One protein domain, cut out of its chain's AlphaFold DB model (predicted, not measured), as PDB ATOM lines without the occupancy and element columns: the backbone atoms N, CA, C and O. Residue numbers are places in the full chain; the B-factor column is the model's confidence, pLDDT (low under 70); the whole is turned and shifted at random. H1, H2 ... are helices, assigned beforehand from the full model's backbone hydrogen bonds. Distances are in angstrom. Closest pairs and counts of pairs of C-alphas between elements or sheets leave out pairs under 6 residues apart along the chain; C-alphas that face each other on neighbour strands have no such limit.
ATOM      1  N   THR A  12     157.501 157.933 235.149       78.69
ATOM      2  CA  THR A  12     158.090 157.483 236.418       78.69
ATOM      3  C   THR A  12     159.386 156.706 236.212       78.69
ATOM      4  O   THR A  12     160.327 156.882 236.975       78.69
ATOM      5  N   GLU A  13     159.448 155.869 235.176       83.69
ATOM      6  CA  GLU A  13     160.619 155.048 234.857       83.69
ATOM      7  C   GLU A  13     161.683 155.862 234.099       83.69
ATOM      8  O   GLU A  13     162.874 155.657 234.323       83.69
ATOM      9  N   ALA A  14     161.281 156.868 233.313       82.00
ATOM     10  CA  ALA A  14     162.192 157.843 232.704       82.00
ATOM     11  C   ALA A  14     163.007 158.620 233.758       82.00
ATOM     12  O   ALA A  14     164.229 158.664 233.680       82.00
ATOM     13  N   ARG A  15     162.361 159.123 234.821       84.94
ATOM     14  CA  ARG A  15     163.066 159.792 235.939       84.94
ATOM     15  C   ARG A  15     164.060 158.873 236.651       84.94
ATOM     16  O   ARG A  15     165.091 159.325 237.151       84.94
ATOM     17  N   ILE A  16     163.733 157.581 236.731       85.38
ATOM     18  CA  ILE A  16     164.639 156.574 237.287       85.38
ATOM     19  C   ILE A  16     165.838 156.400 236.352       85.38
ATOM     20  O   ILE A  16     166.958 156.354 236.845       85.38
ATOM     21  N   ALA A  17     165.637 156.358 235.033       84.88
ATOM     22  CA  ALA A  17     166.732 156.291 234.067       84.88
ATOM     23  C   ALA A  17     167.700 157.481 234.212       84.88
ATOM     24  O   ALA A  17     168.902 157.252 234.342       84.88
ATOM     25  N   ASP A  18     167.183 158.709 234.326       86.25
ATOM     26  CA  ASP A  18     168.003 159.913 234.553       86.25
ATOM     27  C   ASP A  18     168.822 159.806 235.854       86.25
ATOM     28  O   ASP A  18     170.023 160.084 235.897       86.25
ATOM     29  N   SER A  19     168.184 159.327 236.926       84.19
ATOM     30  CA  SER A  19     168.844 159.114 238.222       84.19
ATOM     31  C   SER A  19     169.916 158.019 238.146       84.19
ATOM     32  O   SER A  19     170.965 158.123 238.780       84.19
ATOM     33  N   ILE A  20     169.683 156.968 237.355       85.25
ATOM     34  CA  ILE A  20     170.652 155.894 237.118       85.25
ATOM     35  C   ILE A  20     171.862 156.413 236.348       85.25
ATOM     36  O   ILE A  20     172.983 156.021 236.670       85.25
ATOM     37  N   GLU A  21     171.674 157.274 235.348       86.62
ATOM     38  CA  GLU A  21     172.796 157.881 234.630       86.62
ATOM     39  C   GLU A  21     173.674 158.715 235.566       86.62
ATOM     40  O   GLU A  21     174.897 158.550 235.558       86.62
ATOM     41  N   LEU A  22     173.066 159.508 236.450       87.12
ATOM     42  CA  LEU A  22     173.785 160.271 237.472       87.12
ATOM     43  C   LEU A  22     174.579 159.352 238.419       87.12
ATOM     44  O   LEU A  22     175.785 159.531 238.591       87.12
ATOM     45  N   LEU A  23     173.953 158.292 238.936       86.31
ATOM     46  CA  LEU A  23     174.618 157.307 239.804       86.31
ATOM     47  C   LEU A  23     175.726 156.515 239.088       86.31
ATOM     48  O   LEU A  23     176.700 156.076 239.707       86.31
ATOM     49  N   LYS A  24     175.598 156.290 237.776       86.69
ATOM     50  CA  LYS A  24     176.648 155.650 236.967       86.69
ATOM     51  C   LYS A  24     177.835 156.589 236.767       86.69
ATOM     52  O   LYS A  24     178.970 156.116 236.845       86.69
ATOM     53  N   ASN A  25     177.591 157.885 236.575       88.88
ATOM     54  CA  ASN A  25     178.644 158.900 236.484       88.88
ATOM     55  C   ASN A  25     179.444 158.998 237.791       88.88
ATOM     56  O   ASN A  25     180.671 159.073 237.763       88.88
ATOM     57  N   GLU A  26     178.768 158.882 238.933       88.88
ATOM     58  CA  GLU A  26     179.382 158.851 240.267       88.88
ATOM     59  C   GLU A  26     180.012 157.495 240.632       88.88
ATOM     60  O   GLU A  26     180.588 157.343 241.710       88.88
ATOM     61  N   ARG A  27     179.914 156.487 239.750       88.94
ATOM     62  CA  ARG A  27     180.345 155.094 239.990       88.94
ATOM     63  C   ARG A  27     179.718 154.446 241.236       88.94
ATOM     64  O   ARG A  27     180.201 153.414 241.699       88.94
ATOM     65  N   SER A  28     178.618 155.002 241.740       88.31
ATOM     66  CA  SER A  28     177.902 154.569 242.943       88.31
ATOM     67  C   SER A  28     176.674 153.706 242.626       88.31
ATOM     68  O   SER A  28     176.100 153.098 243.527       88.31
ATOM     69  N   PHE A  29     176.297 153.565 241.347       85.56
ATOM     70  CA  PHE A  29     175.110 152.820 240.902       85.56
ATOM     71  C   PHE A  29     174.964 151.425 241.530       85.56
ATOM     72  O   PHE A  29     173.926 151.105 242.104       85.56
ATOM     73  N   SER A  30     176.005 150.592 241.468       85.06
ATOM     74  CA  SER A  30     175.947 149.227 242.011       85.06
ATOM     75  C   SER A  30     175.775 149.195 243.532       85.06
ATOM     76  O   SER A  30     175.174 148.257 244.057       85.06
ATOM     77  N   GLN A  31     176.304 150.200 244.236       86.31
ATOM     78  CA  GLN A  31     176.139 150.348 245.679       86.31
ATOM     79  C   GLN A  31     174.715 150.812 246.005       86.31
ATOM     80  O   GLN A  31     174.033 150.148 246.776       86.31
ATOM     81  N   ALA A  32     174.214 151.841 245.317       87.38
ATOM     82  CA  ALA A  32     172.857 152.354 245.498       87.38
ATOM     83  C   ALA A  32     171.775 151.290 245.240       87.38
ATOM     84  O   ALA A  32     170.809 151.189 245.994       87.38
ATOM     85  N   ILE A  33     171.945 150.444 244.217       86.69
ATOM     86  CA  ILE A  33     171.023 149.327 243.955       86.69
ATOM     87  C   ILE A  33     171.081 148.285 245.078       86.69
ATOM     88  O   ILE A  33     170.042 147.772 245.491       86.69
ATOM     89  N   ARG A  34     172.276 147.970 245.591       86.94
ATOM     90  CA  ARG A  34     172.433 147.017 246.698       86.94
ATOM     91  C   ARG A  34     171.766 147.535 247.968       86.94
ATOM     92  O   ARG A  34     171.015 146.793 248.599       86.94
ATOM     93  N   ASP A  35     172.009 148.796 248.294       86.62
ATOM     94  CA  ASP A  35     171.465 149.456 249.475       86.62
ATOM     95  C   ASP A  35     169.942 149.611 249.357       86.62
ATOM     96  O   ASP A  35     169.219 149.311 250.303       86.62
ATOM     97  N   GLY A  36     169.430 149.942 248.166       87.06
ATOM     98  CA  GLY A  36     167.994 149.994 247.887       87.06
ATOM     99  C   GLY A  36     167.300 148.634 248.009       87.06
ATOM    100  O   GLY A  36     166.233 148.539 248.614       87.06
ATOM    101  N   ILE A  37     167.904 147.557 247.493       86.12
ATOM    102  CA  ILE A  37     167.361 146.198 247.661       86.12
ATOM    103  C   ILE A  37     167.368 145.800 249.141       86.12
ATOM    104  O   ILE A  37     166.360 145.290 249.630       86.12
ATOM    105  N   ARG A  38     168.470 146.057 249.860       86.00
ATOM    106  CA  ARG A  38     168.581 145.777 251.300       86.00
ATOM    107  C   ARG A  38     167.500 146.523 252.084       86.00
ATOM    108  O   ARG A  38     166.775 145.897 252.850       86.00
ATOM    109  N   LEU A  39     167.309 147.809 251.792       89.12
ATOM    110  CA  LEU A  39     166.268 148.636 252.392       89.12
ATOM    111  C   LEU A  39     164.865 148.062 252.153       89.12
ATOM    112  O   LEU A  39     164.093 147.931 253.095       89.12
ATOM    113  N   ILE A  40     164.525 147.673 250.919       85.75
ATOM    114  CA  ILE A  40     163.198 147.109 250.609       85.75
ATOM    115  C   ILE A  40     162.964 145.788 251.355       85.75
ATOM    116  O   ILE A  40     161.861 145.552 251.850       85.75
ATOM    117  N   VAL A  41     163.977 144.922 251.429       86.81
ATOM    118  CA  VAL A  41     163.883 143.639 252.143       86.81
ATOM    119  C   VAL A  41     163.697 143.863 253.644       86.81
ATOM    120  O   VAL A  41     162.813 143.251 254.241       86.81
ATOM    121  N   ASP A  42     164.470 144.769 254.243       85.19
ATOM    122  CA  ASP A  42     164.403 145.052 255.678       85.19
ATOM    123  C   ASP A  42     163.110 145.775 256.073       85.19
ATOM    124  O   ASP A  42     162.481 145.397 257.065       85.19
ATOM    125  N   LEU A  43     162.625 146.705 255.243       85.12
ATOM    126  CA  LEU A  43     161.325 147.351 255.439       85.12
ATOM    127  C   LEU A  43     160.164 146.355 255.341       85.12
ATOM    128  O   LEU A  43     159.226 146.430 256.132       85.12
ATOM    129  N   ARG A  44     160.228 145.382 254.422       84.44
ATOM    130  CA  ARG A  44     159.234 144.292 254.356       84.44
ATOM    131  C   ARG A  44     159.258 143.398 255.595       84.44
ATOM    132  O   ARG A  44     158.223 142.847 255.950       84.44
ATOM    133  N   ALA A  45     160.412 143.267 256.246       85.81
ATOM    134  CA  ALA A  45     160.563 142.553 257.511       85.81
ATOM    135  C   ALA A  45     160.182 143.404 258.743       85.81
ATOM    136  O   ALA A  45     160.282 142.916 259.865       85.81
ATOM    137  N   GLY A  46     159.763 144.663 258.554       79.38
ATOM    138  CA  GLY A  46     159.412 145.585 259.637       79.38
ATOM    139  C   GLY A  46     160.612 146.180 260.379       79.38
ATOM    140  O   GLY A  46     160.431 146.780 261.435       79.38
ATOM    141  N   ARG A  47     161.835 146.029 259.851       81.38
ATOM    142  CA  ARG A  47     163.059 146.593 260.438       81.38
ATOM    143  C   ARG A  47     163.386 147.926 259.777       81.38
ATOM    144  O   ARG A  47     163.636 147.981 258.575       81.38
ATOM    145  N   THR A  48     163.417 148.998 260.562       79.69
ATOM    146  CA  THR A  48     163.742 150.355 260.088       79.69
ATOM    147  C   THR A  48     165.189 150.759 260.362       79.69
ATOM    148  O   THR A  48     165.619 151.817 259.914       79.69
ATOM    149  N   ASP A  49     165.971 149.911 261.032       78.06
ATOM    150  CA  ASP A  49     167.355 150.211 261.426       78.06
ATOM    151  C   ASP A  49     168.243 150.561 260.220       78.06
ATOM    152  O   ASP A  49     169.006 151.522 260.256       78.06
ATOM    153  N   VAL A  50     168.071 149.841 259.107       78.25
ATOM    154  CA  VAL A  50     168.839 150.062 257.869       78.25
ATOM    155  C   VAL A  50     168.469 151.377 257.177       78.25
ATOM    156  O   VAL A  50     169.305 151.980 256.508       78.25
ATOM    157  N   LEU A  51     167.245 151.874 257.373       78.81
ATOM    158  CA  LEU A  51     166.835 153.187 256.869       78.81
ATOM    159  C   LEU A  51     167.605 154.299 257.592       78.81
ATOM    160  O   LEU A  51     168.094 155.229 256.950       78.81
ATOM    161  N   HIS A  52     167.765 154.164 258.908       75.31
ATOM    162  CA  HIS A  52     168.518 155.111 259.726       75.31
ATOM    163  C   HIS A  52     170.039 154.989 259.536       75.31
ATOM    164  O   HIS A  52     170.741 155.991 259.657       75.31
ATOM    165  N   GLU A  53     170.544 153.802 259.183       80.00
ATOM    166  CA  GLU A  53     171.946 153.579 258.796       80.00
ATOM    167  C   GLU A  53     172.282 154.271 257.460       80.00
ATOM    168  O   GLU A  53     173.271 154.997 257.370       80.00
ATOM    169  N   LEU A  54     171.444 154.082 256.430       78.31
ATOM    170  CA  LEU A  54     171.675 154.624 255.083       78.31
ATOM    171  C   LEU A  54     171.365 156.119 254.968       78.31
ATOM    172  O   LEU A  54     171.999 156.828 254.185       78.31
ATOM    173  N   PHE A  55     170.404 156.617 255.745       76.56
ATOM    174  CA  PHE A  55     169.992 158.017 255.718       76.56
ATOM    175  C   PHE A  55     169.993 158.604 257.136       76.56
ATOM    176  O   PHE A  55     168.924 158.787 257.723       76.56
ATOM    177  N   PRO A  56     171.165 158.975 257.684       70.12
ATOM    178  CA  PRO A  56     171.290 159.436 259.073       70.12
ATOM    179  C   PRO A  56     170.430 160.668 259.396       70.12
ATOM    180  O   PRO A  56     169.959 160.844 260.516       70.12
ATOM    181  N   TRP A  57     170.173 161.513 258.395       69.50
ATOM    182  CA  TRP A  57     169.333 162.706 258.513       69.50
ATOM    183  C   TRP A  57     167.840 162.395 258.706       69.50
ATOM    184  O   TRP A  57     167.088 163.258 259.152       69.50
ATOM    185  N   THR A  58     167.387 161.167 258.430       62.66
ATOM    186  CA  THR A  58     166.008 160.751 258.739       62.66
ATOM    187  C   THR A  58     165.776 160.616 260.240       62.66
ATOM    188  O   THR A  58     164.664 160.858 260.692       62.66
ATOM    189  N   ALA A  59     166.819 160.309 261.021       58.28
ATOM    190  CA  ALA A  59     166.727 160.233 262.478       58.28
ATOM    191  C   ALA A  59     166.568 161.619 263.127       58.28
ATOM    192  O   ALA A  59     165.975 161.740 264.197       58.28
ATOM    193  N   THR A  60     167.082 162.673 262.484       58.62
ATOM    194  CA  THR A  60     166.978 164.057 262.976       58.62
ATOM    195  C   THR A  60     165.763 164.796 262.414       58.62
ATOM    196  O   THR A  60     165.235 165.686 263.079       58.62
ATOM    197  N   ALA A  61     165.300 164.431 261.212       55.66
ATOM    198  CA  ALA A  61     164.147 165.037 260.544       55.66
ATOM    199  C   ALA A  61     162.800 164.415 260.930       55.66
ATOM    200  O   ALA A  61     161.762 164.987 260.601       55.66
ATOM    201  N   THR A  62     162.781 163.289 261.645       52.22
ATOM    202  CA  THR A  62     161.624 162.944 262.463       52.22
ATOM    203  C   THR A  62     161.732 163.743 263.763       52.22
ATOM    204  O   THR A  62     162.410 163.280 264.683       52.22
TER     205      THR A  62
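AT A GLANCE: This is residues 12 to 62 of the 151 residues of an uncharacterized protein of Anaerolineaceae bacterium (UniProt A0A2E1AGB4). The longest helix, H2, is a bar with H1 turned off at one end to make a corner, residues 12 to 18 of H1 sticking out; past residue 44, where H2 stops, short H3 folds back along it, with small H4 beyond H3. The printed part has 51 residues with four named helices in the order H1, H2, H3, H4, and no named strand: all helix. It is loose, with a radius of gyration of the C-alphas of 12.7 A and spans of 29 by 23 by 21 A.

IN THESE COORDINATES: Find C-alpha 29 at (175.110, 152.820, 240.902); from there H2 runs 22.5 A to residue 44. H1, residues 12 to 25, starts at (158.090, 157.483, 236.418) and is 20.6 A long. H3 is residues 49 to 54, and H4 is residues 57 to 61.

HOW THE PARTS SIT: Look at Leu 39 and Val 50, the closest C-alphas of the hairpin H2 and H3, 6.2 A apart: the helices touch, with residues 35 to 42 alone of H2, at a shallow tilt of 18 degrees, opposite ways. H1 and H2 only just touch, with 3 pairs of C-alphas within 8 A, and only at the corner; the closest C-alphas are Leu 23 and Phe 29, 4.6 A. H3 and H4 likewise only just touch, with 3 pairs, only at the corner; His 52 and Ala 59 have the closest C-alphas, 6.1 A. H1 is apart from H3 and H4. In H1, H2, H3 and H4 every O i to N i+4 pair is within hydrogen-bond range.

THE WHOLE: The C-alphas of Asn 25 and Gly 46, the two farthest apart, are 32.9 A apart. The printed part has no cut, and its three links are tight. Residues 57 to 62 have pLDDT under 70.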